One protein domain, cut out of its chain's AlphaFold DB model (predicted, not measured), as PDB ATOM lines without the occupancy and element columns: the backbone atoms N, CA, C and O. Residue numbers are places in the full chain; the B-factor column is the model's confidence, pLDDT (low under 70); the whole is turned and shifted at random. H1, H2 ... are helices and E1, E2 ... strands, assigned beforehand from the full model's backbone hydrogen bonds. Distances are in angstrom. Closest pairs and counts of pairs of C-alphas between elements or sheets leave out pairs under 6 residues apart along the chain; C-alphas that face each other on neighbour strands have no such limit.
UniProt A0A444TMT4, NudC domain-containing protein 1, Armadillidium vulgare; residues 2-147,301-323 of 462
ATOM      1  N   ALA A   2     225.507 266.904 146.361       49.97
ATOM      2  CA  ALA A   2     225.652 267.332 144.974       49.97
ATOM      3  C   ALA A   2     225.384 268.841 144.935       49.97
ATOM      4  O   ALA A   2     224.309 269.271 145.334       49.97
ATOM      5  N   VAL A   3     226.382 269.626 144.540       68.31
ATOM      6  CA  VAL A   3     226.241 271.076 144.386       68.31
ATOM      7  C   VAL A   3     225.459 271.313 143.096       68.31
ATOM      8  O   VAL A   3     225.894 270.886 142.026       68.31
ATOM      9  N   GLY A   4     224.281 271.919 143.211       83.50
ATOM     10  CA  GLY A   4     223.538 272.434 142.068       83.50
ATOM     11  C   GLY A   4     224.169 273.734 141.568       83.50
ATOM     12  O   GLY A   4     224.885 274.411 142.304       83.50
ATOM     13  N   ILE A   5     223.905 274.093 140.314       90.25
ATOM     14  CA  ILE A   5     224.397 275.344 139.726       90.25
ATOM     15  C   ILE A   5     223.192 276.154 139.258       90.25
ATOM     16  O   ILE A   5     222.441 275.709 138.387       90.25
ATOM     17  N   LEU A   6     223.019 277.343 139.832       91.69
ATOM     18  CA  LEU A   6     222.091 278.353 139.341       91.69
ATOM     19  C   LEU A   6     222.819 279.207 138.300       91.69
ATOM     20  O   LEU A   6     223.865 279.783 138.593       91.69
ATOM     21  N   ASN A   7     222.268 279.278 137.089       92.56
ATOM     22  CA  ASN A   7     222.868 280.006 135.973       92.56
ATOM     23  C   ASN A   7     221.996 281.194 135.565       92.56
ATOM     24  O   ASN A   7     220.789 281.032 135.373       92.56
ATOM     25  N   ILE A   8     222.616 282.353 135.350       93.19
ATOM     26  CA  ILE A   8     222.000 283.496 134.669       93.19
ATOM     27  C   ILE A   8     222.446 283.450 133.214       93.19
ATOM     28  O   ILE A   8     223.637 283.542 132.918       93.19
ATOM     29  N   LEU A   9     221.489 283.284 132.303       92.00
ATOM     30  CA  LEU A   9     221.763 283.052 130.887       92.00
ATOM     31  C   LEU A   9     221.217 284.203 130.039       92.00
ATOM     32  O   LEU A   9     220.021 284.496 130.070       92.00
ATOM     33  N   GLU A  10     222.074 284.808 129.223       89.62
ATOM     34  CA  GLU A  10     221.653 285.705 128.156       89.62
ATOM     35  C   GLU A  10     221.179 284.876 126.969       89.62
ATOM     36  O   GLU A  10     221.901 284.047 126.411       89.62
ATOM     37  N   THR A  11     219.931 285.095 126.580       87.75
ATOM     38  CA  THR A  11     219.291 284.283 125.546       87.75
ATOM     39  C   THR A  11     219.336 284.905 124.154       87.75
ATOM     40  O   THR A  11     219.006 284.209 123.189       87.75
ATOM     41  N   GLY A  12     219.750 286.174 124.052       84.31
ATOM     42  CA  GLY A  12     219.773 286.957 122.817       84.31
ATOM     43  C   GLY A  12     218.415 287.028 122.107       84.31
ATOM     44  O   GLY A  12     217.362 286.711 122.667       84.31
ATOM     45  N   ASP A  13     218.431 287.415 120.830       82.81
ATOM     46  CA  ASP A  13     217.248 287.277 119.981       82.81
ATOM     47  C   ASP A  13     217.014 285.797 119.648       82.81
ATOM     48  O   ASP A  13     217.739 285.172 118.865       82.81
ATOM     49  N   ARG A  14     215.940 285.246 120.220       80.56
ATOM     50  CA  ARG A  14     215.511 283.858 120.017       80.56
ATOM     51  C   ARG A  14     215.245 283.506 118.552       80.56
ATOM     52  O   ARG A  14     215.304 282.329 118.207       80.56
ATOM     53  N   LYS A  15     214.962 284.486 117.688       83.81
ATOM     54  CA  LYS A  15     214.733 284.268 116.250       83.81
ATOM     55  C   LYS A  15     216.021 284.013 115.477       83.81
ATOM     56  O   LYS A  15     215.973 283.398 114.416       83.81
ATOM     57  N   LEU A  16     217.157 284.475 115.999       84.69
ATOM     58  CA  LEU A  16     218.461 284.341 115.349       84.69
ATOM     59  C   LEU A  16     219.148 283.003 115.661       84.69
ATOM     60  O   LEU A  16     220.184 282.706 115.075       84.69
ATOM     61  N   GLY A  17     218.579 282.187 116.558       78.50
ATOM     62  CA  GLY A  17     219.117 280.866 116.898       78.50
ATOM     63  C   GLY A  17     220.477 280.910 117.601       78.50
ATOM     64  O   GLY A  17     221.241 279.952 117.511       78.50
ATOM     65  N   LEU A  18     220.795 282.021 118.272       81.81
ATOM     66  CA  LEU A  18     222.053 282.189 118.993       81.81
ATOM     67  C   LEU A  18     222.121 281.251 120.206       81.81
ATOM     68  O   LEU A  18     221.122 281.004 120.889       81.81
ATOM     69  N   SER A  19     223.317 280.722 120.473       86.81
ATOM     70  CA  SER A  19     223.592 279.977 121.702       86.81
ATOM     71  C   SER A  19     223.439 280.891 122.912       86.81
ATOM     72  O   SER A  19     223.738 282.081 122.839       86.81
ATOM     73  N   TRP A  20     222.967 280.332 124.025       91.62
ATOM     74  CA  TRP A  20     222.784 281.117 125.241       91.62
ATOM     75  C   TRP A  20     224.156 281.356 125.857       91.62
ATOM     76  O   TRP A  20     224.983 280.441 125.906       91.62
ATOM     77  N   VAL A  21     224.394 282.580 126.306       91.31
ATOM     78  CA  VAL A  21     225.650 282.968 126.944       91.31
ATOM     79  C   VAL A  21     225.453 282.884 128.447       91.31
ATOM     80  O   VAL A  21     224.486 283.426 128.977       91.31
ATOM     81  N   ASN A  22     226.347 282.187 129.143       92.69
ATOM     82  CA  ASN A  22     226.323 282.177 130.599       92.69
ATOM     83  C   ASN A  22     226.941 283.473 131.127       92.69
ATOM     84  O   ASN A  22     228.119 283.731 130.881       92.69
ATOM     85  N   LEU A  23     226.140 284.282 131.817       92.88
ATOM     86  CA  LEU A  23     226.580 285.540 132.415       92.88
ATOM     87  C   LEU A  23     227.033 285.366 133.867       92.88
ATOM     88  O   LEU A  23     227.858 286.143 134.347       92.88
ATOM     89  N   LYS A  24     226.484 284.380 134.589       93.44
ATOM     90  CA  LYS A  24     226.815 284.132 135.996       93.44
ATOM     91  C   LYS A  24     226.457 282.719 136.420       93.44
ATOM     92  O   LYS A  24     225.355 282.248 136.154       93.44
ATOM     93  N   GLU A  25     227.347 282.121 137.202       93.25
ATOM     94  CA  GLU A  25     227.107 280.865 137.908       93.25
ATOM     95  C   GLU A  25     227.122 281.113 139.419       93.25
ATOM     96  O   GLU A  25     228.012 281.790 139.943       93.25
ATOM     97  N   LEU A  26     226.142 280.552 140.122       91.88
ATOM     98  CA  LEU A  26     226.111 280.473 141.576       91.88
ATOM     99  C   LEU A  26     225.983 279.006 141.982       91.88
ATOM    100  O   LEU A  26     225.026 278.323 141.619       91.88
ATOM    101  N   ASN A  27     226.946 278.530 142.767       90.88
ATOM    102  CA  ASN A  27     226.866 277.214 143.387       90.88
ATOM    103  C   ASN A  27     225.816 277.245 144.497       90.88
ATOM    104  O   ASN A  27     225.946 278.009 145.451       90.88
ATOM    105  N   VAL A  28     224.802 276.392 144.383       88.06
ATOM    106  CA  VAL A  28     223.743 276.234 145.381       88.06
ATOM    107  C   VAL A  28     223.815 274.831 145.974       88.06
ATOM    108  O   VAL A  28     224.051 273.846 145.274       88.06
ATOM    109  N   SER A  29     223.649 274.717 147.290       80.44
ATOM    110  CA  SER A  29     223.730 273.426 147.986       80.44
ATOM    111  C   SER A  29     222.588 272.484 147.609       80.44
ATOM    112  O   SER A  29     222.769 271.268 147.611       80.44
ATOM    113  N   CYS A  30     221.421 273.051 147.309       82.69
ATOM    114  CA  CYS A  30     220.177 272.350 147.027       82.69
ATOM    115  C   CYS A  30     219.111 273.344 146.532       82.69
ATOM    116  O   CYS A  30     219.305 274.559 146.588       82.69
ATOM    117  N   GLY A  31     217.982 272.804 146.074       87.19
ATOM    118  CA  GLY A  31     216.772 273.563 145.780       87.19
ATOM    119  C   GLY A  31     216.354 273.548 144.312       87.19
ATOM    120  O   GLY A  31     217.179 273.460 143.403       87.19
ATOM    121  N   GLU A  32     215.046 273.630 144.096       90.94
ATOM    122  CA  GLU A  32     214.407 273.802 142.792       90.94
ATOM    123  C   GLU A  32     214.041 275.275 142.596       90.94
ATOM    124  O   GLU A  32     213.497 275.896 143.507       90.94
ATOM    125  N   LEU A  33     214.334 275.846 141.424       92.31
ATOM    126  CA  LEU A  33     213.918 277.209 141.084       92.31
ATOM    127  C   LEU A  33     212.396 277.242 140.890       92.31
ATOM    128  O   LEU A  33     211.891 276.718 139.900       92.31
ATOM    129  N   VAL A  34     211.682 277.885 141.814       92.00
ATOM    130  CA  VAL A  34     210.212 277.966 141.803       92.00
ATOM    131  C   VAL A  34     209.727 279.232 141.104       92.00
ATOM    132  O   VAL A  34     208.737 279.207 140.376       92.00
ATOM    133  N   ASN A  35     210.423 280.351 141.309       92.88
ATOM    134  CA  ASN A  35     210.044 281.633 140.726       92.88
ATOM    135  C   ASN A  35     211.273 282.513 140.466       92.88
ATOM    136  O   ASN A  35     212.267 282.450 141.193       92.88
ATOM    137  N   SER A  36     211.202 283.348 139.431       92.62
ATOM    138  CA  SER A  36     212.228 284.341 139.119       92.62
ATOM    139  C   SER A  36     211.603 285.599 138.536       92.62
ATOM    140  O   SER A  36     210.696 285.495 137.710       92.62
ATOM    141  N   LEU A  37     212.142 286.762 138.888       91.62
ATOM    142  CA  LEU A  37     211.665 288.063 138.433       91.62
ATOM    143  C   LEU A  37     212.847 288.915 137.973       91.62
ATOM    144  O   LEU A  37     213.807 289.086 138.720       91.62
ATOM    145  N   PHE A  38     212.759 289.455 136.759       91.50
ATOM    146  CA  PHE A  38     213.685 290.467 136.252       91.50
ATOM    147  C   PHE A  38     213.039 291.843 136.391       91.50
ATOM    148  O   PHE A  38     211.905 292.040 135.950       91.50
ATOM    149  N   ILE A  39     213.765 292.781 136.987       90.00
ATOM    150  CA  ILE A  39     213.333 294.158 137.204       90.00
ATOM    151  C   ILE A  39     214.338 295.067 136.512       90.00
ATOM    152  O   ILE A  39     215.528 295.014 136.804       90.00
ATOM    153  N   ASP A  40     213.852 295.916 135.613       89.50
ATOM    154  CA  ASP A  40     214.614 297.035 135.060       89.50
ATOM    155  C   ASP A  40     213.929 298.321 135.513       89.50
ATOM    156  O   ASP A  40     212.758 298.566 135.208       89.50
ATOM    157  N   SER A  41     214.637 299.102 136.318       85.88
ATOM    158  CA  SER A  41     214.125 300.314 136.942       85.88
ATOM    159  C   SER A  41     215.075 301.478 136.696       85.88
ATOM    160  O   SER A  41     216.245 301.299 136.370       85.88
ATOM    161  N   THR A  42     214.575 302.705 136.815       82.94
ATOM    162  CA  THR A  42     215.413 303.906 136.740       82.94
ATOM    163  C   THR A  42     215.345 304.627 138.075       82.94
ATOM    164  O   THR A  42     214.318 305.220 138.401       82.94
ATOM    165  N   GLU A  43     216.437 304.597 138.834       74.31
ATOM    166  CA  GLU A  43     216.582 305.333 140.091       74.31
ATOM    167  C   GLU A  43     217.622 306.440 139.905       74.31
ATOM    168  O   GLU A  43     218.721 306.211 139.403       74.31
ATOM    169  N   GLU A  44     217.254 307.680 140.242       74.88
ATOM    170  CA  GLU A  44     218.139 308.857 140.156       74.88
ATOM    171  C   GLU A  44     218.822 309.059 138.782       74.88
ATOM    172  O   GLU A  44     219.919 309.608 138.675       74.88
ATOM    173  N   GLY A  45     218.167 308.626 137.699       74.31
ATOM    174  CA  GLY A  45     218.689 308.737 136.332       74.31
ATOM    175  C   GLY A  45     219.701 307.655 135.937       74.31
ATOM    176  O   GLY A  45     220.241 307.719 134.834       74.31
ATOM    177  N   LYS A  46     219.938 306.654 136.792       76.56
ATOM    178  CA  LYS A  46     220.688 305.437 136.461       76.56
ATOM    179  C   LYS A  46     219.716 304.274 136.267       76.56
ATOM    180  O   LYS A  46     218.789 304.103 137.056       76.56
ATOM    181  N   SER A  47     219.917 303.487 135.209       82.75
ATOM    182  CA  SER A  47     219.232 302.196 135.077       82.75
ATOM    183  C   SER A  47     219.800 301.250 136.131       82.75
ATOM    184  O   SER A  47     221.019 301.156 136.289       82.75
ATOM    185  N   LYS A  48     218.905 300.601 136.870       88.06
ATOM    186  CA  LYS A  48     219.202 299.548 137.830       88.06
ATOM    187  C   LYS A  48     218.475 298.294 137.373       88.06
ATOM    188  O   LYS A  48     217.244 298.289 137.284       88.06
ATOM    189  N   GLN A  49     219.246 297.253 137.085       93.19
ATOM    190  CA  GLN A  49     218.728 295.958 136.664       93.19
ATOM    191  C   GLN A  49     218.963 294.928 137.762       93.19
ATOM    192  O   GLN A  49     220.080 294.783 138.266       93.19
ATOM    193  N   GLU A  50     217.904 294.212 138.119       94.25
ATOM    194  CA  GLU A  50     217.900 293.223 139.190       94.25
ATOM    195  C   GLU A  50     217.259 291.917 138.723       94.25
ATOM    196  O   GLU A  50     216.272 291.910 137.983       94.25
ATOM    197  N   ILE A  51     217.796 290.793 139.191       94.81
ATOM    198  CA  ILE A  51     217.171 289.477 139.064       94.81
ATOM    199  C   ILE A  51     216.943 288.921 140.458       94.81
ATOM    200  O   ILE A  51     217.882 288.721 141.224       94.81
ATOM    201  N   HIS A  52     215.695 288.609 140.767       95.25
ATOM    202  CA  HIS A  52     215.317 287.894 141.973       95.25
ATOM    203  C   HIS A  52     215.032 286.433 141.624       95.25
ATOM    204  O   HIS A  52     214.392 286.145 140.610       95.25
ATOM    205  N   CYS A  53     215.482 285.504 142.462       95.25
ATOM    206  CA  CYS A  53     215.231 284.072 142.307       95.25
ATOM    207  C   CYS A  53     214.789 283.465 143.637       95.25
ATOM    208  O   CYS A  53     215.423 283.715 144.662       95.25
ATOM    209  N   LEU A  54     213.740 282.642 143.598       96.06
ATOM    210  CA  LEU A  54     213.271 281.830 144.716       96.06
ATOM    211  C   LEU A  54     213.569 280.359 144.436       96.06
ATOM    212  O   LEU A  54     213.043 279.793 143.475       96.06
ATOM    213  N   LEU A  55     214.401 279.744 145.275       95.69
ATOM    214  CA  LEU A  55     214.649 278.307 145.256       95.69
ATOM    215  C   LEU A  55     214.011 277.666 146.484       95.69
ATOM    216  O   LEU A  55     214.229 278.136 147.596       95.69
ATOM    217  N   LEU A  56     213.275 276.576 146.299       94.69
ATOM    218  CA  LEU A  56     212.684 275.800 147.386       94.69
ATOM    219  C   LEU A  56     213.467 274.504 147.581       94.69
ATOM    220  O   LEU A  56     213.703 273.767 146.625       94.69
ATOM    221  N   SER A  57     213.845 274.205 148.820       92.88
ATOM    222  CA  SER A  57     214.441 272.929 149.203       92.88
ATOM    223  C   SER A  57     213.757 272.356 150.437       92.88
ATOM    224  O   SER A  57     213.181 273.080 151.246       92.88
ATOM    225  N   ILE A  58     213.879 271.042 150.597       91.75
ATOM    226  CA  ILE A  58     213.527 270.337 151.827       91.75
ATOM    227  C   ILE A  58     214.824 270.073 152.587       91.75
ATOM    228  O   ILE A  58     215.792 269.592 151.996       91.75
ATOM    229  N   ILE A  59     214.843 270.403 153.874       89.75
ATOM    230  CA  ILE A  59     215.985 270.199 154.772       89.75
ATOM    231  C   ILE A  59     215.538 269.497 156.053       89.75
ATOM    232  O   ILE A  59     214.353 269.465 156.390       89.75
ATOM    233  N   SER A  60     216.486 268.934 156.789       89.44
ATOM    234  CA  SER A  60     216.247 268.443 158.146       89.44
ATOM    235  C   SER A  60     216.375 269.577 159.177       89.44
ATOM    236  O   SER A  60     217.197 270.478 158.997       89.44
ATOM    237  N   PRO A  61     215.663 269.528 160.321       88.38
ATOM    238  CA  PRO A  61     215.849 270.512 161.396       88.38
ATOM    239  C   PRO A  61     217.279 270.593 161.952       88.38
ATOM    240  O   PRO A  61     217.656 271.587 162.567       88.38
ATOM    241  N   GLN A  62     218.093 269.548 161.761       84.81
ATOM    242  CA  GLN A  62     219.499 269.545 162.175       84.81
ATOM    243  C   GLN A  62     220.338 270.522 161.346       84.81
ATOM    244  O   GLN A  62     221.231 271.156 161.898       84.81
ATOM    245  N   GLU A  63     220.008 270.717 160.068       84.75
ATOM    246  CA  GLU A  63     220.711 271.654 159.182       84.75
ATOM    247  C   GLU A  63     220.523 273.116 159.597       84.75
ATOM    248  O   GLU A  63     221.354 273.950 159.257       84.75
ATOM    249  N   LEU A  64     219.475 273.432 160.368       81.94
ATOM    250  CA  LEU A  64     219.292 274.756 160.974       81.94
ATOM    251  C   LEU A  64     220.116 274.956 162.249       81.94
ATOM    252  O   LEU A  64     220.385 276.092 162.627       81.94
ATOM    253  N   LYS A  65     220.514 273.869 162.920       72.69
ATOM    254  CA  LYS A  65     221.370 273.917 164.118       72.69
ATOM    255  C   LYS A  65     222.851 274.004 163.761       72.69
ATOM    256  O   LYS A  65     223.655 274.409 164.599       72.69
ATOM    257  N   ASP A  66     223.210 273.591 162.548       62.00
ATOM    258  CA  ASP A  66     224.593 273.456 162.107       62.00
ATOM    259  C   ASP A  66     225.130 274.805 161.584       62.00
ATOM    260  O   ASP A  66     225.216 275.063 160.383       62.00
ATOM    261  N   GLY A  67     225.456 275.701 162.522       56.44
ATOM    262  CA  GLY A  67     226.218 276.930 162.279       56.44
ATOM    263  C   GLY A  67     225.576 278.212 162.815       56.44
ATOM    264  O   GLY A  67     224.359 278.348 162.858       56.44
ATOM    265  N   ASP A  68     226.412 279.206 163.134       61.91
ATOM    266  CA  ASP A  68     226.011 280.570 163.548       61.91
ATOM    267  C   ASP A  68     225.345 281.391 162.414       61.91
ATOM    268  O   ASP A  68     225.231 282.613 162.494       61.91
ATOM    269  N   LEU A  69     224.959 280.741 161.311       78.12
ATOM    270  CA  LEU A  69     224.451 281.398 160.110       78.12
ATOM    271  C   LEU A  69     222.996 281.844 160.276       78.12
ATOM    272  O   LEU A  69     222.643 282.948 159.865       78.12
ATOM    273  N   TYR A  70     222.156 280.985 160.851       81.94
ATOM    274  CA  TYR A  70     220.726 281.237 160.987       81.94
ATOM    275  C   TYR A  70     220.421 282.031 162.253       81.94
ATOM    276  O   TYR A  70     220.982 281.805 163.325       81.94
ATOM    277  N   GLN A  71     219.499 282.970 162.122       80.12
ATOM    278  CA  GLN A  71     219.135 283.946 163.133       80.12
ATOM    279  C   GLN A  71     217.653 283.783 163.474       80.12
ATOM    280  O   GLN A  71     216.838 283.497 162.604       80.12
ATOM    281  N   ASN A  72     217.312 283.973 164.752       74.56
ATOM    282  CA  ASN A  72     215.932 283.954 165.254       74.56
ATOM    283  C   ASN A  72     215.108 282.706 164.865       74.56
ATOM    284  O   ASN A  72     213.923 282.819 164.578       74.56
ATOM    285  N   ILE A  73     215.722 281.517 164.856       80.56
ATOM    286  CA  ILE A  73     214.988 280.275 164.586       80.56
ATOM    287  C   ILE A  73     213.999 280.014 165.727       80.56
ATOM    288  O   ILE A  73     214.412 279.893 166.883       80.56
ATOM    289  N   ASN A  74     212.717 279.875 165.395       81.25
ATOM    290  CA  ASN A  74     211.701 279.398 166.320       81.25
ATOM    291  C   ASN A  74     212.025 277.968 166.795       81.25
ATOM    292  O   ASN A  74     212.211 277.052 165.991       81.25
ATOM    293  N   GLU A  75     212.112 277.768 168.114       80.56
ATOM    294  CA  GLU A  75     212.469 276.476 168.713       80.56
ATOM    295  C   GLU A  75     211.475 275.362 168.356       80.56
ATOM    296  O   GLU A  75     211.871 274.195 168.283       80.56
ATOM    297  N   ASP A  76     210.223 275.709 168.041       81.62
ATOM    298  CA  ASP A  76     209.217 274.748 167.590       81.62
ATOM    299  C   ASP A  76     209.620 274.084 166.267       81.62
ATOM    300  O   ASP A  76     209.423 272.878 166.107       81.62
ATOM    301  N   LEU A  77     210.301 274.811 165.367       82.69
ATOM    302  CA  LEU A  77     210.857 274.266 164.118       82.69
ATOM    303  C   LEU A  77     211.979 273.246 164.369       82.69
ATOM    304  O   LEU A  77     212.290 272.424 163.508       82.69
ATOM    305  N   LEU A  78     212.590 273.288 165.554       81.38
ATOM    306  CA  LEU A  78     213.669 272.398 165.983       81.38
ATOM    307  C   LEU A  78     213.172 271.222 166.835       81.38
ATOM    308  O   LEU A  78     213.991 270.422 167.315       81.38
ATOM    309  N   SER A  79     211.854 271.126 167.024       79.81
ATOM    310  CA  SER A  79     211.180 270.058 167.752       79.81
ATOM    311  C   SER A  79     211.465 268.692 167.137       79.81
ATOM    312  O   SER A  79     211.441 268.508 165.923       79.81
ATOM    313  N   SER A  80     211.641 267.678 167.987       72.25
ATOM    314  CA  SER A  80     211.827 266.291 167.543       72.25
ATOM    315  C   SER A  80     210.602 265.701 166.834       72.25
ATOM    316  O   SER A  80     210.691 264.602 166.293       72.25
ATOM    317  N   LYS A  81     209.448 266.383 166.883       82.38
ATOM    318  CA  LYS A  81     208.228 265.978 166.170       82.38
ATOM    319  C   LYS A  81     208.290 266.297 164.674       82.38
ATOM    320  O   LYS A  81     207.557 265.680 163.908       82.38
ATOM    321  N   ILE A  82     209.147 267.233 164.268       82.06
ATOM    322  CA  ILE A  82     209.297 267.655 162.879       82.06
ATOM    323  C   ILE A  82     210.461 266.881 162.264       82.06
ATOM    324  O   ILE A  82     211.582 266.908 162.768       82.06
ATOM    325  N   SER A  83     210.197 266.158 161.179       86.50
ATOM    326  CA  SER A  83     211.217 265.387 160.457       86.50
ATOM    327  C   SER A  83     211.841 266.166 159.301       86.50
ATOM    328  O   SER A  83     212.996 265.923 158.952       86.50
ATOM    329  N   THR A  84     211.092 267.099 158.714       90.75
ATOM    330  CA  THR A  84     211.473 267.860 157.521       90.75
ATOM    331  C   THR A  84     210.968 269.291 157.612       90.75
ATOM    332  O   THR A  84     209.885 269.527 158.139       90.75
ATOM    333  N   LEU A  85     211.728 270.221 157.047       92.00
ATOM    334  CA  LEU A  85     211.378 271.630 156.909       92.00
ATOM    335  C   LEU A  85     211.496 272.044 155.449       92.00
ATOM    336  O   LEU A  85     212.320 271.510 154.702       92.00
ATOM    337  N   HIS A  86     210.711 273.034 155.060       93.75
ATOM    338  CA  HIS A  86     210.909 273.763 153.820       93.75
ATOM    339  C   HIS A  86     211.831 274.948 154.077       93.75
ATOM    340  O   HIS A  86     211.636 275.694 155.034       93.75
ATOM    341  N   ILE A  87     212.818 275.133 153.204       93.75
ATOM    342  CA  ILE A  87     213.649 276.332 153.162       93.75
ATOM    343  C   ILE A  87     213.557 276.966 151.779       93.75
ATOM    344  O   ILE A  87     213.748 276.315 150.751       93.75
ATOM    345  N   ILE A  88     213.251 278.253 151.767       96.12
ATOM    346  CA  ILE A  88     213.179 279.087 150.580       96.12
ATOM    347  C   ILE A  88     214.427 279.959 150.574       96.12
ATOM    348  O   ILE A  88     214.608 280.791 151.463       96.12
ATOM    349  N   TYR A  89     215.276 279.784 149.570       95.31
ATOM    350  CA  TYR A  89     216.387 280.681 149.286       95.31
ATOM    351  C   TYR A  89     215.909 281.782 148.357       95.31
ATOM    352  O   TYR A  89     215.371 281.513 147.284       95.31
ATOM    353  N   TRP A  90     216.146 283.023 148.754       96.62
ATOM    354  CA  TRP A  90     215.817 284.195 147.972       96.62
ATOM    355  C   TRP A  90     217.085 284.974 147.642       96.62
ATOM    356  O   TRP A  90     217.625 285.705 148.473       96.62
ATOM    357  N   PHE A  91     217.538 284.820 146.402       96.12
ATOM    358  CA  PHE A  91     218.696 285.522 145.866       96.12
ATOM    359  C   PHE A  91     218.263 286.769 145.101       96.12
ATOM    360  O   PHE A  91     217.287 286.730 144.350       96.12
ATOM    361  N   THR A  92     219.015 287.851 145.269       96.12
ATOM    362  CA  THR A  92     218.936 289.057 144.446       96.12
ATOM    363  C   THR A  92     220.292 289.281 143.801       96.12
ATOM    364  O   THR A  92     221.313 289.348 144.487       96.12
ATOM    365  N   PHE A  93     220.288 289.376 142.477       95.81
ATOM    366  CA  PHE A  93     221.439 289.738 141.674       95.81
ATOM    367  C   PHE A  93     221.251 291.146 141.136       95.81
ATOM    368  O   PHE A  93     220.175 291.464 140.638       95.81
ATOM    369  N   GLU A  94     222.296 291.956 141.200       95.06
ATOM    370  CA  GLU A  94     222.343 293.287 140.598       95.06
ATOM    371  C   GLU A  94     223.310 293.268 139.415       95.06
ATOM    372  O   GLU A  94     224.345 292.592 139.452       95.06
ATOM    373  N   PHE A  95     222.954 293.983 138.350       93.38
ATOM    374  CA  PHE A  95     223.842 294.185 137.215       93.38
ATOM    375  C   PHE A  95     224.725 295.411 137.460       93.38
ATOM    376  O   PHE A  95     224.246 296.545 137.414       93.38
ATOM    377  N   ASN A  96     226.012 295.173 137.706       87.94
ATOM    378  CA  ASN A  96     227.019 296.192 137.984       87.94
ATOM    379  C   ASN A  96     228.194 296.037 137.011       87.94
ATOM    380  O   ASN A  96     228.705 294.929 136.825       87.94
ATOM    381  N   ASP A  97     228.632 297.147 136.407       82.38
ATOM    382  CA  ASP A  97     229.833 297.224 135.558       82.38
ATOM    383  C   ASP A  97     229.948 296.072 134.532       82.38
ATOM    384  O   ASP A  97     230.959 295.374 134.457       82.38
ATOM    385  N   ASP A  98     228.884 295.865 133.748       84.38
ATOM    386  CA  ASP A  98     228.752 294.815 132.723       84.38
ATOM    387  C   ASP A  98     228.710 293.361 133.247       84.38
ATOM    388  O   ASP A  98     228.916 292.409 132.487       84.38
ATOM    389  N   SER A  99     228.417 293.146 134.534       91.88
ATOM    390  CA  SER A  99     228.341 291.803 135.118       91.88
ATOM    391  C   SER A  99     227.241 291.645 136.171       91.88
ATOM    392  O   SER A  99     226.838 292.595 136.832       91.88
ATOM    393  N   TRP A 100     226.747 290.415 136.342       94.69
ATOM    394  CA  TRP A 100     225.794 290.089 137.406       94.69
ATOM    395  C   TRP A 100     226.519 289.687 138.692       94.69
ATOM    396  O   TRP A 100     227.354 288.771 138.706       94.69
ATOM    397  N   GLU A 101     226.146 290.311 139.804       94.56
ATOM    398  CA  GLU A 101     226.690 290.028 141.131       94.56
ATOM    399  C   GLU A 101     225.579 289.704 142.124       94.56
ATOM    400  O   GLU A 101     224.507 290.297 142.081       94.56
ATOM    401  N   LEU A 102     225.824 288.739 143.018       94.94
ATOM    402  CA  LEU A 102     224.889 288.431 144.098       94.94
ATOM    403  C   LEU A 102     224.955 289.569 145.123       94.94
ATOM    404  O   LEU A 102     225.945 289.681 145.843       94.94
ATOM    405  N   SER A 103     223.915 290.398 145.181       94.62
ATOM    406  CA  SER A 103     223.847 291.552 146.081       94.62
ATOM    407  C   SER A 103     223.211 291.203 147.425       94.62
ATOM    408  O   SER A 103     223.568 291.785 148.451       94.62
ATOM    409  N   ARG A 104     222.279 290.238 147.448       95.50
ATOM    410  CA  ARG A 104     221.573 289.837 148.672       95.50
ATOM    411  C   ARG A 104     221.107 288.389 148.629       95.50
ATOM    412  O   ARG A 104     220.560 287.929 147.631       95.50
ATOM    413  N   GLU A 105     221.258 287.695 149.748       94.50
ATOM    414  CA  GLU A 105     220.699 286.369 149.997       94.50
ATOM    415  C   GLU A 105     219.804 286.427 151.230       94.50
ATOM    416  O   GLU A 105     220.199 286.959 152.264       94.50
ATOM    417  N   ARG A 106     218.606 285.856 151.127       95.25
ATOM    418  CA  ARG A 106     217.652 285.691 152.228       95.25
ATOM    419  C   ARG A 106     217.217 284.236 152.322       95.25
ATOM    420  O   ARG A 106     217.163 283.549 151.304       95.25
ATOM    421  N   ARG A 107     216.892 283.762 153.526       94.12
ATOM    422  CA  ARG A 107     216.329 282.419 153.732       94.12
ATOM    423  C   ARG A 107     215.092 282.480 154.604       94.12
ATOM    424  O   ARG A 107     215.106 283.125 155.651       94.12
ATOM    425  N   ILE A 108     214.049 281.794 154.163       95.06
ATOM    426  CA  ILE A 108     212.755 281.707 154.836       95.06
ATOM    427  C   ILE A 108     212.467 280.230 155.104       95.06
ATOM    428  O   ILE A 108     212.702 279.403 154.227       95.06
ATOM    429  N   VAL A 109     211.987 279.884 156.295       93.56
ATOM    430  CA  VAL A 109     211.763 278.499 156.725       93.56
ATOM    431  C   VAL A 109     210.328 278.299 157.188       93.56
ATOM    432  O   VAL A 109     209.766 279.174 157.836       93.56
ATOM    433  N   GLY A 110     209.767 277.125 156.899       91.69
ATOM    434  CA  GLY A 110     208.479 276.679 157.426       91.69
ATOM    435  C   GLY A 110     208.433 275.165 157.628       91.69
ATOM    436  O   GLY A 110     209.248 274.417 157.080       91.69
ATOM    437  N   SER A 111     207.487 274.711 158.445       88.00
ATOM    438  CA  SER A 111     207.338 273.307 158.863       88.00
ATOM    439  C   SER A 111     206.366 272.502 157.996       88.00
ATOM    440  O   SER A 111     206.475 271.277 157.932       88.00
ATOM    441  N   LYS A 112     205.417 273.176 157.338       85.50
ATOM    442  CA  LYS A 112     204.316 272.548 156.597       85.50
ATOM    443  C   LYS A 112     204.340 272.837 155.102       85.50
ATOM    444  O   LYS A 112     205.111 273.676 154.632       85.50
ATOM    445  N   SER A 113     203.485 272.136 154.355       84.56
ATOM    446  CA  SER A 113     203.401 272.255 152.901       84.56
ATOM    447  C   SER A 113     203.116 273.684 152.437       84.56
ATOM    448  O   SER A 113     202.419 274.470 153.088       84.56
ATOM    449  N   LEU A 114     203.724 274.001 151.296       91.31
ATOM    450  CA  LEU A 114     203.628 275.270 150.595       91.31
ATOM    451  C   LEU A 114     202.918 275.004 149.273       91.31
ATOM    452  O   LEU A 114     203.435 274.266 148.437       91.31
ATOM    453  N   GLU A 115     201.751 275.607 149.097       93.69
ATOM    454  CA  GLU A 115     200.914 275.427 147.911       93.69
ATOM    455  C   GLU A 115     201.223 276.477 146.840       93.69
ATOM    456  O   GLU A 115     201.094 276.224 145.641       93.69
ATOM    457  N   TYR A 116     201.686 277.661 147.249       94.31
ATOM    458  CA  TYR A 116     202.071 278.738 146.342       94.31
ATOM    459  C   TYR A 116     203.238 279.551 146.901       94.31
ATOM    460  O   TYR A 116     203.294 279.847 148.095       94.31
ATOM    461  N   LEU A 117     204.149 279.929 146.003       94.62
ATOM    462  CA  LEU A 117     205.321 280.740 146.294       94.62
ATOM    463  C   LEU A 117     205.643 281.633 145.100       94.62
ATOM    464  O   LEU A 117     205.978 281.134 144.023       94.62
ATOM    465  N   SER A 118     205.601 282.946 145.298       94.00
ATOM    466  CA  SER A 118     206.012 283.900 144.271       94.00
ATOM    467  C   SER A 118     206.621 285.160 144.865       94.00
ATOM    468  O   SER A 118     206.341 285.534 145.999       94.00
ATOM    469  N   LEU A 119     207.437 285.848 144.073       92.69
ATOM    470  CA  LEU A 119     207.803 287.234 144.335       92.69
ATOM    471  C   LEU A 119     206.609 288.153 144.063       92.69
ATOM    472  O   LEU A 119     205.810 287.886 143.162       92.69
ATOM    473  N   ASP A 120     206.525 289.254 144.806       88.31
ATOM    474  CA  ASP A 120     205.667 290.368 144.409       88.31
ATOM    475  C   ASP A 120     206.224 291.081 143.160       88.31
ATOM    476  O   ASP A 120     207.383 290.898 142.781       88.31
ATOM    477  N   ARG A 121     205.418 291.935 142.511       83.44
ATOM    478  CA  ARG A 121     205.796 292.566 141.228       83.44
ATOM    479  C   ARG A 121     207.064 293.414 141.305       83.44
ATOM    480  O   ARG A 121     207.676 293.700 140.282       83.44
ATOM    481  N   LYS A 122     207.400 293.880 142.508       85.69
ATOM    482  CA  LYS A 122     208.505 294.805 142.767       85.69
ATOM    483  C   LYS A 122     209.724 294.089 143.350       85.69
ATOM    484  O   LYS A 122     210.680 294.769 143.703       85.69
ATOM    485  N   GLY A 123     209.688 292.761 143.506       88.00
ATOM    486  CA  GLY A 123     210.756 291.996 144.154       88.00
ATOM    487  C   GLY A 123     211.008 292.405 145.612       88.00
ATOM    488  O   GLY A 123     212.093 292.162 146.146       88.00
ATOM    489  N   LYS A 124     210.035 293.051 146.265       89.44
ATOM    490  CA  LYS A 124     210.149 293.569 147.638       89.44
ATOM    491  C   LYS A 124     209.637 292.589 148.675       89.44
ATOM    492  O   LYS A 124     210.112 292.619 149.807       89.44
ATOM    493  N   GLY A 125     208.718 291.710 148.300       91.75
ATOM    494  CA  GLY A 125     208.149 290.694 149.173       91.75
ATOM    495  C   GLY A 125     208.001 289.348 148.482       91.75
ATOM    496  O   GLY A 125     208.083 289.242 147.258       91.75
ATOM    497  N   VAL A 126     207.770 288.328 149.299       94.12
ATOM    498  CA  VAL A 126     207.407 286.981 148.861       94.12
ATOM    499  C   VAL A 126     205.984 286.710 149.318       94.12
ATOM    500  O   VAL A 126     205.667 286.907 150.489       94.12
ATOM    501  N   VAL A 127     205.140 286.286 148.386       93.38
ATOM    502  CA  VAL A 127     203.755 285.879 148.608       93.38
ATOM    503  C   VAL A 127     203.724 284.365 148.782       93.38
ATOM    504  O   VAL A 127     204.253 283.631 147.942       93.38
ATOM    505  N   LEU A 128     203.124 283.909 149.880       93.81
ATOM    506  CA  LEU A 128     203.040 282.506 150.262       93.81
ATOM    507  C   LEU A 128     201.588 282.094 150.477       93.81
ATOM    508  O   LEU A 128     200.791 282.853 151.027       93.81
ATOM    509  N   LEU A 129     201.289 280.861 150.084       93.50
ATOM    510  CA  LEU A 129     200.080 280.144 150.464       93.50
ATOM    511  C   LEU A 129     200.507 278.831 151.113       93.50
ATOM    512  O   LEU A 129     201.072 277.967 150.437       93.50
ATOM    513  N   SER A 130     200.295 278.692 152.414       92.44
ATOM    514  CA  SER A 130     200.788 277.542 153.180       92.44
ATOM    515  C   SER A 130     199.852 277.157 154.315       92.44
ATOM    516  O   SER A 130     198.969 277.918 154.702       92.44
ATOM    517  N   HIS A 131     200.074 275.964 154.864       86.81
ATOM    518  CA  HIS A 131     199.297 275.421 155.985       86.81
ATOM    519  C   HIS A 131     199.852 275.776 157.374       86.81
ATOM    520  O   HIS A 131     199.348 275.320 158.404       86.81
ATOM    521  N   ASP A 132     200.937 276.545 157.403       84.88
ATOM    522  CA  ASP A 132     201.545 277.106 158.605       84.88
ATOM    523  C   ASP A 132     202.338 278.361 158.234       84.88
ATOM    524  O   ASP A 132     202.601 278.621 157.054       84.88
ATOM    525  N   SER A 133     202.722 279.134 159.238       82.75
ATOM    526  CA  SER A 133     203.567 280.309 159.093       82.75
ATOM    527  C   SER A 133     204.989 279.952 158.647       82.75
ATOM    528  O   SER A 133     205.533 278.890 158.956       82.75
ATOM    529  N   TYR A 134     205.583 280.861 157.877       91.25
ATOM    530  CA  TYR A 134     206.980 280.814 157.471       91.25
ATOM    531  C   TYR A 134     207.696 282.040 158.023       91.25
ATOM    532  O   TYR A 134     207.151 283.146 158.048       91.25
ATOM    533  N   GLU A 135     208.948 281.852 158.419       88.94
ATOM    534  CA  GLU A 135     209.745 282.865 159.099       88.94
ATOM    535  C   GLU A 135     211.048 283.116 158.346       88.94
ATOM    536  O   GLU A 135     211.707 282.190 157.872       88.94
ATOM    537  N   LEU A 136     211.443 284.383 158.230       92.19
ATOM    538  CA  LEU A 136     212.735 284.748 157.662       92.19
ATOM    539  C   LEU A 136     213.817 284.520 158.726       92.19
ATOM    540  O   LEU A 136     213.757 285.111 159.797       92.19
ATOM    541  N   VAL A 137     214.796 283.665 158.425       91.44
ATOM    542  CA  VAL A 137     215.836 283.203 159.369       91.44
ATOM    543  C   VAL A 137     217.252 283.604 158.957       91.44
ATOM    544  O   VAL A 137     218.209 283.375 159.689       91.44
ATOM    545  N   PHE A 138     217.429 284.171 157.765       92.25
ATOM    546  CA  PHE A 138     218.716 284.696 157.321       92.25
ATOM    547  C   PHE A 138     218.525 285.811 156.303       92.25
ATOM    548  O   PHE A 138     217.654 285.723 155.437       92.25
ATOM    549  N   ASP A 139     219.394 286.812 156.371       93.81
ATOM    550  CA  ASP A 139     219.526 287.866 155.376       93.81
ATOM    551  C   ASP A 139     220.953 288.419 155.420       93.81
ATOM    552  O   ASP A 139     221.462 288.799 156.476       93.81
ATOM    553  N   SER A 140     221.620 288.411 154.269       93.44
ATOM    554  CA  SER A 140     223.030 288.779 154.145       93.44
ATOM    555  C   SER A 140     223.291 290.282 154.272       93.44
ATOM    556  O   SER A 140     224.446 290.678 154.416       93.44
ATOM    557  N   VAL A 141     222.254 291.123 154.173       92.25
ATOM    558  CA  VAL A 141     222.372 292.591 154.174       92.25
ATOM    559  C   VAL A 141     221.748 293.198 155.425       92.25
ATOM    560  O   VAL A 141     222.365 294.043 156.073       92.25
ATOM    561  N   VAL A 142     220.531 292.782 155.774       88.50
ATOM    562  CA  VAL A 142     219.813 293.279 156.955       88.50
ATOM    563  C   VAL A 142     219.736 292.140 157.964       88.50
ATOM    564  O   VAL A 142     219.038 291.181 157.677       88.50
ATOM    565  N   PRO A 143     220.408 292.195 159.128       85.44
ATOM    566  CA  PRO A 143     220.315 291.127 160.120       85.44
ATOM    567  C   PRO A 143     218.869 290.867 160.541       85.44
ATOM    568  O   PRO A 143     218.104 291.807 160.774       85.44
ATOM    569  N   VAL A 144     218.511 289.592 160.664       84.44
ATOM    570  CA  VAL A 144     217.190 289.180 161.129       84.44
ATOM    571  C   VAL A 144     217.110 289.466 162.613       84.44
ATOM    572  O   VAL A 144     217.795 288.848 163.432       84.44
ATOM    573  N   GLN A 145     216.276 290.432 162.973       73.50
ATOM    574  CA  GLN A 145     216.111 290.783 164.371       73.50
ATOM    575  C   GLN A 145     215.333 289.686 165.088       73.50
ATOM    576  O   GLN A 145     214.275 289.251 164.630       73.50
ATOM    577  N   LYS A 146     215.825 289.281 166.264       56.09
ATOM    578  CA  LYS A 146     214.993 288.539 167.208       56.09
ATOM    579  C   LYS A 146     213.798 289.405 167.573       56.09
ATOM    580  O   LYS A 146     213.967 290.605 167.811       56.09
ATOM    581  N   ALA A 147     212.612 288.806 167.637       49.94
ATOM    582  CA  ALA A 147     211.426 289.444 168.197       49.94
ATOM    583  C   ALA A 147     211.712 289.820 169.670       49.94
ATOM    584  O   ALA A 147     211.444 289.040 170.583       49.94
ATOM    585  N   LEU A 301     194.389 276.926 155.221       88.00
ATOM    586  CA  LEU A 301     195.282 277.564 154.273       88.00
ATOM    587  C   LEU A 301     195.413 279.051 154.606       88.00
ATOM    588  O   LEU A 301     194.417 279.751 154.798       88.00
ATOM    589  N   ILE A 302     196.647 279.539 154.669       89.94
ATOM    590  CA  ILE A 302     196.969 280.919 155.029       89.94
ATOM    591  C   ILE A 302     197.674 281.567 153.845       89.94
ATOM    592  O   ILE A 302     198.682 281.058 153.355       89.94
ATOM    593  N   LEU A 303     197.144 282.701 153.401       91.19
ATOM    594  CA  LEU A 303     197.738 283.557 152.383       91.19
ATOM    595  C   LEU A 303     198.417 284.735 153.068       91.19
ATOM    596  O   LEU A 303     197.752 285.500 153.761       91.19
ATOM    597  N   TYR A 304     199.715 284.920 152.865       89.75
ATOM    598  CA  TYR A 304     200.418 286.046 153.469       89.75
ATOM    599  C   TYR A 304     201.648 286.480 152.680       89.75
ATOM    600  O   TYR A 304     202.147 285.778 151.800       89.75
ATOM    601  N   VAL A 305     202.133 287.682 152.995       90.69
ATOM    602  CA  VAL A 305     203.281 288.298 152.325       90.69
ATOM    603  C   VAL A 305     204.361 288.658 153.330       90.69
ATOM    604  O   VAL A 305     204.149 289.527 154.182       90.69
ATOM    605  N   ILE A 306     205.537 288.050 153.176       91.62
ATOM    606  CA  ILE A 306     206.742 288.394 153.935       91.62
ATOM    607  C   ILE A 306     207.465 289.525 153.208       91.62
ATOM    608  O   ILE A 306     207.882 289.382 152.056       91.62
ATOM    609  N   ASP A 307     207.627 290.659 153.885       90.81
ATOM    610  CA  ASP A 307     208.401 291.776 153.367       90.81
ATOM    611  C   ASP A 307     209.904 291.503 153.492       90.81
ATOM    612  O   ASP A 307     210.438 291.212 154.562       90.81
ATOM    613  N   GLY A 308     210.608 291.624 152.374       88.75
ATOM    614  CA  GLY A 308     212.007 291.253 152.270       88.75
ATOM    615  C   GLY A 308     212.983 292.231 152.915       88.75
ATOM    616  O   GLY A 308     214.174 291.938 152.893       88.75
ATOM    617  N   THR A 309     212.541 293.382 153.435       88.00
ATOM    618  CA  THR A 309     213.415 294.377 154.090       88.00
ATOM    619  C   THR A 309     213.123 294.504 155.576       88.00
ATOM    620  O   THR A 309     214.046 294.507 156.380       88.00
ATOM    621  N   SER A 310     211.850 294.594 155.944       86.69
ATOM    622  CA  SER A 310     211.412 294.656 157.339       86.69
ATOM    623  C   SER A 310     211.317 293.285 158.007       86.69
ATOM    624  O   SER A 310     211.176 293.230 159.226       86.69
ATOM    625  N   HIS A 311     211.355 292.200 157.219       87.88
ATOM    626  CA  HIS A 311     211.169 290.805 157.648       87.88
ATOM    627  C   HIS A 311     209.806 290.513 158.284       87.88
ATOM    628  O   HIS A 311     209.596 289.439 158.841       87.88
ATOM    629  N   LYS A 312     208.865 291.460 158.208       84.44
ATOM    630  CA  LYS A 312     207.529 291.332 158.790       84.44
ATOM    631  C   LYS A 312     206.542 290.764 157.786       84.44
ATOM    632  O   LYS A 312     206.618 291.033 156.586       84.44
ATOM    633  N   ILE A 313     205.557 290.048 158.314       84.69
ATOM    634  CA  ILE A 313     204.341 289.727 157.577       84.69
ATOM    635  C   ILE A 313     203.538 291.022 157.444       84.69
ATOM    636  O   ILE A 313     203.232 291.677 158.438       84.69
ATOM    637  N   SER A 314     203.265 291.426 156.207       76.62
ATOM    638  CA  SER A 314     202.596 292.701 155.907       76.62
ATOM    639  C   SER A 314     201.103 292.543 155.627       76.62
ATOM    640  O   SER A 314     200.318 293.409 155.989       76.62
ATOM    641  N   HIS A 315     200.724 291.442 154.983       76.12
ATOM    642  CA  HIS A 315     199.354 291.096 154.619       76.12
ATOM    643  C   HIS A 315     199.179 289.631 154.997       76.12
ATOM    644  O   HIS A 315     200.075 288.839 154.701       76.12
ATOM    645  N   SER A 316     198.084 289.286 155.670       83.50
ATOM    646  CA  SER A 316     197.752 287.912 156.042       83.50
ATOM    647  C   SER A 316     196.244 287.715 155.964       83.50
ATOM    648  O   SER A 316     195.482 288.591 156.373       83.50
ATOM    649  N   SER A 317     195.816 286.579 155.431       84.12
ATOM    650  CA  SER A 317     194.423 286.167 155.358       84.12
ATOM    651  C   SER A 317     194.328 284.662 155.579       84.12
ATOM    652  O   SER A 317     195.010 283.878 154.917       84.12
ATOM    653  N   HIS A 318     193.475 284.262 156.517       83.56
ATOM    654  CA  HIS A 318     193.134 282.865 156.744       83.56
ATOM    655  C   HIS A 318     191.999 282.497 155.797       83.56
ATOM    656  O   HIS A 318     190.903 283.047 155.889       83.56
ATOM    657  N   LEU A 319     192.268 281.576 154.878       84.88
ATOM    658  CA  LEU A 319     191.289 281.112 153.898       84.88
ATOM    659  C   LEU A 319     190.455 279.938 154.436       84.88
ATOM    660  O   LEU A 319     189.492 279.529 153.792       84.88
ATOM    661  N   GLY A 320     190.818 279.417 155.612       81.06
ATOM    662  CA  GLY A 320     190.226 278.228 156.216       81.06
ATOM    663  C   GLY A 320     190.600 276.955 155.460       81.06
ATOM    664  O   GLY A 320     191.554 276.931 154.677       81.06
ATOM    665  N   ALA A 321     189.828 275.896 155.685       81.06
ATOM    666  CA  ALA A 321     189.988 274.596 155.049       81.06
ATOM    667  C   ALA A 321     189.546 274.632 153.569       81.06
ATOM    668  O   ALA A 321     188.510 274.090 153.182       81.06
ATOM    669  N   VAL A 322     190.347 275.285 152.725       85.81
ATOM    670  CA  VAL A 322     190.154 275.375 151.274       85.81
ATOM    671  C   VAL A 322     191.250 274.597 150.554       85.81
ATOM    672  O   VAL A 322     192.427 274.682 150.890       85.81
ATOM    673  N   GLN A 323     190.867 273.844 149.523       89.44
ATOM    674  CA  GLN A 323     191.808 273.063 148.726       89.44
ATOM    675  C   GLN A 323     192.474 273.919 147.638       89.44
ATOM    676  O   GLN A 323     191.798 274.533 146.809       89.44
TER     677      GLN A 323
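AT A GLANCE: This is residues 2 to 147 and 301 to 323 of the 462 residues of the protein "NudC domain-containing protein 1" of Armadillidium vulgare (UniProt A0A444TMT4). A twisted, curled sheet of five strands, four of them long, stands in the middle of a stack of three sheets, face to face in turn: the four-stranded sheet E7 E8 E10 E11 covers part of one face and the hairpin E1 E2 part of the other. Two very short helices, H1 and H2, lie in the stretch between E4 and E5, near one end of the large sheet. The 169 printed residues run E1 E2 E3 E4 H1 H2 E5 to E11; the large sheet has the order E3 E4 E5 E6 E9, and each sheet is antiparallel. The class is mostly strand; the whole is compact, with a radius of gyration of the C-alphas of 17.3 A, and spans 54 by 35 by 33 A, only just elongated.

IN THESE COORDINATES: The large sheet holds E3, residues 32 to 43, 31.7 A long; E4, residues 46 to 59, 40.0 A; E5, residues 85 to 96, 34.7 A; E6, residues 99 to 110, 33.5 A; and E9, residues 134 to 139. E4 begins at C-alpha 46 (220.688, 305.437, 136.461). The second sheet holds E7, residues 114 to 119; E8, 125 to 130; E10, 301 to 307; and E11, 313 to 320, ending at C-alpha 320 (190.226, 278.228, 156.216). E1 is residues 4 to 10, starting at C-alpha 4 (223.538, 272.434, 142.068), and E2 is residues 21 to 28, which bends by 54 degrees at residue 24. H1 is residues 61 to 65 and H2 residues 75 to 78.

HOW THE PARTS SIT: In the large sheet these backbone pairs of neighbour strands are within hydrogen-bond range: N 37 and O 52 of E3 and E4, 2.9 A; N 55 and O 89 of E4 and E5, 2.8 A; N 90 and O 106 of E5 and E6, 2.8 A; and N 107 and O 138 of E6 and E9, 2.8 A. The second sheet and the large sheet are face to face, the parts that face each other 11.0 A centre to centre and their best planes 39 degrees apart; the closest C-alphas of E3 and E7, those of Asn 35 and Ser 118, are 5.8 A apart. Within hydrogen-bond range there are N 127 and O 118, 2.8 A, N 128 and O 304, 2.9 A, and N 303 and O 317, 2.9 A. The hairpin E1 and E2, with N 6 and O 26 within hydrogen-bond range at 2.9 A, is face to face with the large sheet, the parts that face each other 9.9 A centre to centre; the closest C-alphas of E2 and E6, those of Lys 24 and Trp 100, are 6.2 A apart. H1 only grazes the large sheet with residues 61 to 64, and touches H2, closest C-alphas Pro 61 and Leu 78, 5.4 A. H1 has 0 of 1 O i to N i+4 pairs within range but 2 of 2 O i to N i+3 pairs; H2 is too short for an i+4 pair.

THE WHOLE: The C-alphas of Leu 16 and Ser 80, the two farthest apart, are 55.6 A apart. Residues 148 to 300 are not printed, and C-alphas 147 and 301 are 24.4 A apart across the cut. Of the links that are printed whole, none is long. Mean pLDDT of the printed part is 87.0; residues 2 to 3, 66 to 68 and 146 to 147 are under 70.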